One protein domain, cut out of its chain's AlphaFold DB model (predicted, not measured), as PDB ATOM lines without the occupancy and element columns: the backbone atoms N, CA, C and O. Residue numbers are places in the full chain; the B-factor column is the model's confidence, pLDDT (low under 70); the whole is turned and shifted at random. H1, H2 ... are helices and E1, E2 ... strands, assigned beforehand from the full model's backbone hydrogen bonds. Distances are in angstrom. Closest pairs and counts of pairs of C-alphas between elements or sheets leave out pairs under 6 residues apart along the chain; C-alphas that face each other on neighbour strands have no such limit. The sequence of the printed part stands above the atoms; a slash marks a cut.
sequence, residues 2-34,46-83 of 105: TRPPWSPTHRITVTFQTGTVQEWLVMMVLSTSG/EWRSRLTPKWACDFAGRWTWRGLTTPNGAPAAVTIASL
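AT A GLANCE: This is residues 2 to 34 and 46 to 83 of the 105 residues of an uncharacterized protein of Planctomycetes bacterium (UniProt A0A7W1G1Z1). A narrow, twisted ribbon of three long strands, E2, E1 and E5, has a small two-strand hairpin, E3 and E4, set loosely over one of its faces, where Trp 55 of E3 comes nearest to Val 26 of E2, and a short helix, H1, lies off the sheet. The 71 printed residues hold, in order, E1 E2 H1 E3 E4 E5; the larger sheet runs E2 E1 E5, antiparallel. The class is mostly strand, with 35 residues, under half, in named elements. The whole is elongated, 43 by 24 by 22 A, and only just compact, close to loose, with a radius of gyration of the C-alphas of 13.4 A.

IN THESE COORDINATES: Find C-alpha 10 at (144.737, 176.484, 123.894); from there E1, residues 10 to 16, runs 19.3 A. E2, residues 21 to 28, covers 21.8 A, and E5, residues 75 to 83, runs 22.3 A to C-alpha 83 at (146.126, 179.663, 120.092). Look next for H1 at residues 46 to 49, E3 at 55 to 58 and E4 at 63 to 65.

HOW THE PARTS SIT: Start at inner strand E1. It is antiparallel to E5 at 167 degrees, with N 13 and O 79 2.8 A apart, and to E2 at 153 degrees, with N 12 and O 24 2.8 A apart; E1 and E2 form a hairpin. In the hairpin of E3 and E4, N 56 and O 64 are 2.9 A apart. The closest C-alphas of E2 and E3, Val 26 and Trp 55, are 7.8 A apart. E4 and E5 are apart. H1 is not on the sheet; it is too short for an O i to N i+4 pair.

THE WHOLE: The farthest C-alphas, Thr 2 and Thr 18, are 43.0 A apart. Residues 35 to 45 are not printed; C-alphas 34 and 46 are 22.7 A apart. Of the links printed whole, none is long. Mean pLDDT of the printed part is 74.8; residues 2 to 3, 30 to 34, 67 to 77 and 83 are under 70.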
ATOM      1  N   THR A   2     136.926 159.266 108.971       56.06
ATOM      2  CA  THR A   2     138.244 159.578 109.542       56.06
ATOM      3  C   THR A   2     138.076 160.630 110.633       56.06
ATOM      4  O   THR A   2     137.357 161.610 110.456       56.06
ATOM      5  N   ARG A   3     138.695 160.402 111.793       62.00
ATOM      6  CA  ARG A   3     138.693 161.364 112.899       62.00
ATOM      7  C   ARG A   3     139.430 162.637 112.454       62.00
ATOM      8  O   ARG A   3     140.451 162.494 111.779       62.00
ATOM      9  N   PRO A   4     138.973 163.847 112.826       70.25
ATOM     10  CA  PRO A   4     139.748 165.048 112.556       70.25
ATOM     11  C   PRO A   4     141.141 164.946 113.204       70.25
ATOM     12  O   PRO A   4     141.280 164.313 114.263       70.25
ATOM     13  N   PRO A   5     142.181 165.520 112.575       84.06
ATOM     14  CA  PRO A   5     143.503 165.594 113.183       84.06
ATOM     15  C   PRO A   5     143.425 166.377 114.498       84.06
ATOM     16  O   PRO A   5     142.597 167.273 114.655       84.06
ATOM     17  N   TRP A   6     144.274 166.018 115.459       88.25
ATOM     18  CA  TRP A   6     144.403 166.799 116.686       88.25
ATOM     19  C   TRP A   6     145.085 168.129 116.359       88.25
ATOM     20  O   TRP A   6     146.153 168.129 115.751       88.25
ATOM     21  N   SER A   7     144.464 169.240 116.748       86.88
ATOM     22  CA  SER A   7     145.018 170.584 116.590       86.88
ATOM     23  C   SER A   7     144.760 171.374 117.874       86.88
ATOM     24  O   SER A   7     143.597 171.581 118.231       86.88
ATOM     25  N   PRO A   8     145.798 171.769 118.628       88.75
ATOM     26  CA  PRO A   8     145.608 172.434 119.906       88.75
ATOM     27  C   PRO A   8     145.009 173.824 119.701       88.75
ATOM     28  O   PRO A   8     145.477 174.603 118.875       88.75
ATOM     29  N   THR A   9     144.000 174.158 120.500       86.62
ATOM     30  CA  THR A   9     143.352 175.477 120.469       86.62
ATOM     31  C   THR A   9     143.767 176.353 121.639       86.62
ATOM     32  O   THR A   9     143.582 177.565 121.589       86.62
ATOM     33  N   HIS A  10     144.317 175.763 122.702       86.56
ATOM     34  CA  HIS A  10     144.737 176.484 123.894       86.56
ATOM     35  C   HIS A  10     146.038 175.921 124.456       86.56
ATOM     36  O   HIS A  10     146.317 174.722 124.375       86.56
ATOM     37  N   ARG A  11     146.802 176.809 125.085       87.06
ATOM     38  CA  ARG A  11     147.910 176.483 125.973       87.06
ATOM     39  C   ARG A  11     147.534 176.887 127.390       87.06
ATOM     40  O   ARG A  11     147.126 178.026 127.617       87.06
ATOM     41  N   ILE A  12     147.691 175.961 128.322       85.19
ATOM     42  CA  ILE A  12     147.433 176.168 129.743       85.19
ATOM     43  C   ILE A  12     148.758 176.067 130.480       85.19
ATOM     44  O   ILE A  12     149.427 175.041 130.399       85.19
ATOM     45  N   THR A  13     149.106 177.111 131.218       85.94
ATOM     46  CA  THR A  13     150.275 177.154 132.094       85.94
ATOM     47  C   THR A  13     149.789 177.256 133.535       85.94
ATOM     48  O   THR A  13     149.045 178.176 133.877       85.94
ATOM     49  N   VAL A  14     150.200 176.318 134.383       81.31
ATOM     50  CA  VAL A  14     149.895 176.320 135.818       81.31
ATOM     51  C   VAL A  14     151.184 176.547 136.586       81.31
ATOM     52  O   VAL A  14     152.140 175.784 136.443       81.31
ATOM     53  N   THR A  15     151.184 177.574 137.429       80.69
ATOM     54  CA  THR A  15     152.266 177.841 138.375       80.69
ATOM     55  C   THR A  15     151.795 177.455 139.766       80.69
ATOM     56  O   THR A  15     150.840 178.031 140.292       80.69
ATOM     57  N   PHE A  16     152.459 176.481 140.375       77.62
ATOM     58  CA  PHE A  16     152.182 176.032 141.735       77.62
ATOM     59  C   PHE A  16     152.827 176.965 142.761       77.62
ATOM     60  O   PHE A  16     153.833 177.612 142.477       77.62
ATOM     61  N   GLN A  17     152.285 177.011 143.982       72.88
ATOM     62  CA  GLN A  17     152.875 177.785 145.086       72.88
ATOM     63  C   GLN A  17     154.333 177.404 145.393       72.88
ATOM     64  O   GLN A  17     155.096 178.229 145.880       72.88
ATOM     65  N   THR A  18     154.738 176.177 145.057       78.00
ATOM     66  CA  THR A  18     156.126 175.698 145.161       78.00
ATOM     67  C   THR A  18     157.070 176.318 144.123       78.00
ATOM     68  O   THR A  18     158.259 176.012 144.125       78.00
ATOM     69  N   GLY A  19     156.557 177.136 143.197       76.44
ATOM     70  CA  GLY A  19     157.299 177.693 142.064       76.44
ATOM     71  C   GLY A  19     157.425 176.740 140.872       76.44
ATOM     72  O   GLY A  19     157.976 177.119 139.842       76.44
ATOM     73  N   THR A  20     156.903 175.513 140.975       79.44
ATOM     74  CA  THR A  20     156.866 174.578 139.842       79.44
ATOM     75  C   THR A  20     155.911 175.097 138.771       79.44
ATOM     76  O   THR A  20     154.792 175.499 139.086       79.44
ATOM     77  N   VAL A  21     156.335 175.054 137.508       83.56
ATOM     78  CA  VAL A  21     155.512 175.429 136.353       83.56
ATOM     79  C   VAL A  21     155.248 174.190 135.507       83.56
ATOM     80  O   VAL A  21     156.172 173.437 135.202       83.56
ATOM     81  N   GLN A  22     153.990 173.978 135.134       85.19
ATOM     82  CA  GLN A  22     153.579 172.926 134.207       85.19
ATOM     83  C   GLN A  22     152.771 173.521 133.056       85.19
ATOM     84  O   GLN A  22     152.047 174.500 133.236       85.19
ATOM     85  N   GLU A  23     152.902 172.923 131.875       87.62
ATOM     86  CA  GLU A  23     152.259 173.389 130.651       87.62
ATOM     87  C   GLU A  23     151.545 172.242 129.929       87.62
ATOM     88  O   GLU A  23     152.063 171.129 129.844       87.62
ATOM     89  N   TRP A  24     150.362 172.536 129.382       88.88
ATOM     90  CA  TRP A  24     149.591 171.624 128.541       88.88
ATOM     91  C   TRP A  24     149.088 172.332 127.288       88.88
ATOM     92  O   TRP A  24     148.524 173.424 127.362       88.88
ATOM     93  N   LEU A  25     149.214 171.661 126.145       90.00
ATOM     94  CA  LEU A  25     148.456 171.985 124.943       90.00
ATOM     95  C   LEU A  25     147.160 171.181 124.948       90.00
ATOM     96  O   LEU A  25     147.182 169.962 125.133       90.00
ATOM     97  N   VAL A  26     146.038 171.860 124.738       90.19
ATOM     98  CA  VAL A  26     144.717 171.231 124.723       90.19
ATOM     99  C   VAL A  26     143.914 171.662 123.505       90.19
ATOM    100  O   VAL A  26     143.997 172.799 123.037       90.19
ATOM    101  N   MET A  27     143.103 170.740 123.002       89.94
ATOM    102  CA  MET A  27     142.106 170.989 121.971       89.94
ATOM    103  C   MET A  27     140.722 170.935 122.610       89.94
ATOM    104  O   MET A  27     140.292 169.885 123.092       89.94
ATOM    105  N   MET A  28     140.029 172.069 122.610       85.75
ATOM    106  CA  MET A  28     138.626 172.137 123.014       85.75
ATOM    107  C   MET A  28     137.758 171.402 121.988       85.75
ATOM    108  O   MET A  28     137.820 171.693 120.794       85.75
ATOM    109  N   VAL A  29     136.949 170.456 122.457       76.69
ATOM    110  CA  VAL A  29     136.022 169.698 121.614       76.69
ATOM    111  C   VAL A  29     134.634 170.305 121.787       76.69
ATOM    112  O   VAL A  29     133.942 170.031 122.766       76.69
ATOM    113  N   LEU A  30     134.235 171.161 120.845       68.44
ATOM    114  CA  LEU A  30     132.898 171.754 120.827       68.44
ATOM    115  C   LEU A  30     131.874 170.662 120.487       68.44
ATOM    116  O   LEU A  30     131.840 170.162 119.363       68.44
ATOM    117  N   SER A  31     131.057 170.264 121.462       58.34
ATOM    118  CA  SER A  31     129.939 169.356 121.204       58.34
ATOM    119  C   SER A  31     128.795 170.111 120.528       58.34
ATOM    120  O   SER A  31     128.346 171.143 121.023       58.34
ATOM    121  N   THR A  32     128.296 169.580 119.411       50.28
ATOM    122  CA  THR A  32     127.100 170.081 118.713       50.28
ATOM    123  C   THR A  32     125.792 169.627 119.363       50.28
ATOM    124  O   THR A  32     124.728 170.118 118.992       50.28
ATOM    125  N   SER A  33     125.833 168.695 120.321       53.59
ATOM    126  CA  SER A  33     124.661 168.312 121.109       53.59
ATOM    127  C   SER A  33     124.590 169.230 122.326       53.59
ATOM    128  O   SER A  33     125.298 169.011 123.310       53.59
ATOM    129  N   GLY A  34     123.797 170.296 122.224       51.72
ATOM    130  CA  GLY A  34     123.592 171.245 123.316       51.72
ATOM    131  C   GLY A  34     123.333 170.547 124.658       51.72
ATOM    132  O   GLY A  34     122.682 169.506 124.693       51.72
ATOM    133  N   GLU A  46     145.479 162.149 125.465       91.44
ATOM    134  CA  GLU A  46     144.083 161.846 125.790       91.44
ATOM    135  C   GLU A  46     143.245 161.701 124.520       91.44
ATOM    136  O   GLU A  46     142.456 160.761 124.400       91.44
ATOM    137  N   TRP A  47     143.463 162.576 123.534       88.75
ATOM    138  CA  TRP A  47     142.823 162.466 122.233       88.75
ATOM    139  C   TRP A  47     143.192 161.141 121.568       88.75
ATOM    140  O   TRP A  47     142.296 160.336 121.295       88.75
ATOM    141  N   ARG A  48     144.479 160.873 121.338       89.12
ATOM    142  CA  ARG A  48     144.972 159.665 120.654       89.12
ATOM    143  C   ARG A  48     144.506 158.384 121.349       89.12
ATOM    144  O   ARG A  48     144.038 157.471 120.670       89.12
ATOM    145  N   SER A  49     144.529 158.369 122.678       90.81
ATOM    146  CA  SER A  49     144.201 157.201 123.507       90.81
ATOM    147  C   SER A  49     142.716 157.076 123.868       90.81
ATOM    148  O   SER A  49     142.336 156.118 124.534       90.81
ATOM    149  N   ARG A  50     141.861 158.014 123.428       87.81
ATOM    150  CA  ARG A  50     140.417 158.070 123.751       87.81
ATOM    151  C   ARG A  50     140.133 158.102 125.257       87.81
ATOM    152  O   ARG A  50     139.159 157.516 125.725       87.81
ATOM    153  N   LEU A  51     140.987 158.784 126.008       86.62
ATOM    154  CA  LEU A  51     140.779 158.994 127.434       86.62
ATOM    155  C   LEU A  51     139.830 160.169 127.651       86.62
ATOM    156  O   LEU A  51     139.799 161.113 126.858       86.62
ATOM    157  N   THR A  52     139.088 160.129 128.755       85.81
ATOM    158  CA  THR A  52     138.303 161.277 129.208       85.81
ATOM    159  C   THR A  52     139.238 162.465 129.444       85.81
ATOM    160  O   THR A  52     140.180 162.330 130.234       85.81
ATOM    161  N   PRO A  53     139.003 163.615 128.790       88.00
ATOM    162  CA  PRO A  53     139.824 164.799 128.980       88.00
ATOM    163  C   PRO A  53     139.819 165.260 130.428       88.00
ATOM    164  O   PRO A  53     138.768 165.323 131.070       88.00
ATOM    165  N   LYS A  54     140.999 165.599 130.944       86.44
ATOM    166  CA  LYS A  54     141.104 166.165 132.290       86.44
ATOM    167  C   LYS A  54     140.696 167.628 132.319       86.44
ATOM    168  O   LYS A  54     140.160 168.060 133.329       86.44
ATOM    169  N   TRP A  55     140.969 168.392 131.266       86.88
ATOM    170  CA  TRP A  55     140.586 169.798 131.216       86.88
ATOM    171  C   TRP A  55     139.162 169.961 130.695       86.88
ATOM    172  O   TRP A  55     138.728 169.236 129.798       86.88
ATOM    173  N   ALA A  56     138.456 170.948 131.231       84.81
ATOM    174  CA  ALA A  56     137.194 171.420 130.690       84.81
ATOM    175  C   ALA A  56     137.072 172.941 130.855       84.81
ATOM    176  O   ALA A  56     137.729 173.526 131.713       84.81
ATOM    177  N   CYS A  57     136.248 173.571 130.023       81.19
ATOM    178  CA  CYS A  57     135.966 175.006 130.051       81.19
ATOM    179  C   CYS A  57     134.452 175.224 130.125       81.19
ATOM    180  O   CYS A  57     133.732 174.628 129.328       81.19
ATOM    181  N   ASP A  58     133.957 176.033 131.059       79.75
ATOM    182  CA  ASP A  58     132.534 176.385 131.121       79.75
ATOM    183  C   ASP A  58     132.156 177.496 130.122       79.75
ATOM    184  O   ASP A  58     133.010 178.144 129.510       79.75
ATOM    185  N   PHE A  59     130.855 177.753 129.967       73.75
ATOM    186  CA  PHE A  59     130.356 178.824 129.093       73.75
ATOM    187  C   PHE A  59     130.761 180.240 129.532       73.75
ATOM    188  O   PHE A  59     130.707 181.169 128.725       73.75
ATOM    189  N   ALA A  60     131.164 180.423 130.792       72.00
ATOM    190  CA  ALA A  60     131.692 181.684 131.306       72.00
ATOM    191  C   ALA A  60     133.207 181.832 131.054       72.00
ATOM    192  O   ALA A  60     133.795 182.848 131.433       72.00
ATOM    193  N   GLY A  61     133.844 180.844 130.413       72.75
ATOM    194  CA  GLY A  61     135.271 180.832 130.107       72.75
ATOM    195  C   GLY A  61     136.158 180.395 131.274       72.75
ATOM    196  O   GLY A  61     137.368 180.642 131.236       72.75
ATOM    197  N   ARG A  62     135.600 179.789 132.328       75.88
ATOM    198  CA  ARG A  62     136.369 179.258 133.464       75.88
ATOM    199  C   ARG A  62     136.842 177.850 133.159       75.88
ATOM    200  O   ARG A  62     136.074 177.012 132.693       75.88
ATOM    201  N   TRP A  63     138.098 177.575 133.481       80.31
ATOM    202  CA  TRP A  63     138.710 176.277 133.225       80.31
ATOM    203  C   TRP A  63     138.839 175.444 134.491       80.31
ATOM    204  O   TRP A  63     139.182 175.955 135.555       80.31
ATOM    205  N   THR A  64     138.604 174.142 134.363       77.50
ATOM    206  CA  THR A  64     138.716 173.168 135.450       77.50
ATOM    207  C   THR A  64     139.571 171.981 135.018       77.50
ATOM    208  O   THR A  64     139.603 171.613 133.844       77.50
ATOM    209  N   TRP A  65     140.277 171.374 135.973       79.12
ATOM    210  CA  TRP A  65     141.051 170.149 135.776       79.12
ATOM    211  C   TRP A  65     140.455 169.026 136.627       79.12
ATOM    212  O   TRP A  65     140.217 169.220 137.811       79.12
ATOM    213  N   ARG A  66     140.182 167.858 136.036       72.88
ATOM    214  CA  ARG A  66     139.631 166.644 136.674       72.88
ATOM    215  C   ARG A  66     138.373 166.856 137.533       72.88
ATOM    216  O   ARG A  66     138.104 166.043 138.410       72.88
ATOM    217  N   GLY A  67     137.613 167.928 137.308       58.81
ATOM    218  CA  GLY A  67     136.471 168.292 138.157       58.81
ATOM    219  C   GLY A  67     136.826 168.601 139.620       58.81
ATOM    220  O   GLY A  67     135.917 168.814 140.414       58.81
ATOM    221  N   LEU A  68     138.112 168.630 139.988       47.12
ATOM    222  CA  LEU A  68     138.596 168.802 141.356       47.12
ATOM    223  C   LEU A  68     139.963 169.484 141.365       47.12
ATOM    224  O   LEU A  68     140.857 169.195 140.568       47.12
ATOM    225  N   THR A  69     140.109 170.364 142.344       45.00
ATOM    226  CA  THR A  69     141.341 171.032 142.730       45.00
ATOM    227  C   THR A  69     142.480 170.017 142.898       45.00
ATOM    228  O   THR A  69     142.333 168.974 143.529       45.00
ATOM    229  N   THR A  70     143.602 170.272 142.224       41.12
ATOM    230  CA  THR A  70     144.741 169.357 142.048       41.12
ATOM    231  C   THR A  70     145.256 168.799 143.378       41.12
ATOM    232  O   THR A  70     145.395 169.562 144.334       41.12
ATOM    233  N   PRO A  71     145.634 167.508 143.454       36.28
ATOM    234  CA  PRO A  71     146.261 166.965 144.645       36.28
ATOM    235  C   PRO A  71     147.692 167.506 144.769       36.28
ATOM    236  O   PRO A  71     148.458 167.486 143.806       36.28
ATOM    237  N   ASN A  72     148.025 167.943 145.985       41.00
ATOM    238  CA  ASN A  72     149.316 168.459 146.451       41.00
ATOM    239  C   ASN A  72     149.747 169.810 145.859       41.00
ATOM    240  O   ASN A  72     150.602 169.899 144.980       41.00
ATOM    241  N   GLY A  73     149.192 170.870 146.451       48.84
ATOM    242  CA  GLY A  73     149.579 172.262 146.240       48.84
ATOM    243  C   GLY A  73     148.503 173.032 145.487       48.84
ATOM    244  O   GLY A  73     148.174 172.704 144.348       48.84
ATOM    245  N   ALA A  74     147.962 174.077 146.113       55.03
ATOM    246  CA  ALA A  74     147.119 175.020 145.397       55.03
ATOM    247  C   ALA A  74     147.966 175.699 144.299       55.03
ATOM    248  O   ALA A  74     149.114 176.088 144.557       55.03
ATOM    249  N   PRO A  75     147.460 175.846 143.063       57.09
ATOM    250  CA  PRO A  75     148.103 176.685 142.072       57.09
ATOM    251  C   PRO A  75     148.101 178.122 142.587       57.09
ATOM    252  O   PRO A  75     147.107 178.610 143.125       57.09
ATOM    253  N   ALA A  76     149.223 178.809 142.417       58.84
ATOM    254  CA  ALA A  76     149.306 180.240 142.667       58.84
ATOM    255  C   ALA A  76     148.680 181.037 141.510       58.84
ATOM    256  O   ALA A  76     148.108 182.102 141.733       58.84
ATOM    257  N   ALA A  77     148.774 180.521 140.279       67.81
ATOM    258  CA  ALA A  77     148.206 181.146 139.089       67.81
ATOM    259  C   ALA A  77     147.946 180.118 137.980       67.81
ATOM    260  O   ALA A  77     148.694 179.146 137.833       67.81
ATOM    261  N   VAL A  78     146.916 180.373 137.169       71.38
ATOM    262  CA  VAL A  78     146.672 179.656 135.915       71.38
ATOM    263  C   VAL A  78     146.572 180.671 134.782       71.38
ATOM    264  O   VAL A  78     145.757 181.594 134.813       71.38
ATOM    265  N   THR A  79     147.408 180.511 133.763       77.81
ATOM    266  CA  THR A  79     147.380 181.336 132.555       77.81
ATOM    267  C   THR A  79     146.911 180.493 131.390       77.81
ATOM    268  O   THR A  79     147.425 179.402 131.149       77.81
ATOM    269  N   ILE A  80     145.931 181.010 130.657       77.94
ATOM    270  CA  ILE A  80     145.317 180.312 129.535       77.94
ATOM    271  C   ILE A  80     145.421 181.206 128.319       77.94
ATOM    272  O   ILE A  80     144.952 182.343 128.318       77.94
ATOM    273  N   ALA A  81     146.077 180.686 127.295       79.12
ATOM    274  CA  ALA A  81     146.308 181.364 126.037       79.12
ATOM    275  C   ALA A  81     145.567 180.618 124.930       79.12
ATOM    276  O   ALA A  81     145.893 179.468 124.640       79.12
ATOM    277  N   SER A  82     144.593 181.270 124.300       76.56
ATOM    278  CA  SER A  82     144.006 180.779 123.056       76.56
ATOM    279  C   SER A  82     145.043 180.890 121.940       76.56
ATOM    280  O   SER A  82     145.637 181.948 121.713       76.56
ATOM    281  N   LEU A  83     145.259 179.777 121.252       68.00
ATOM    282  CA  LEU A  83     146.126 179.663 120.092       68.00
ATOM    283  C   LEU A  83     145.267 179.980 118.872       68.00
ATOM    284  O   LEU A  83     144.582 179.118 118.330       68.00
TER     285      LEU A  83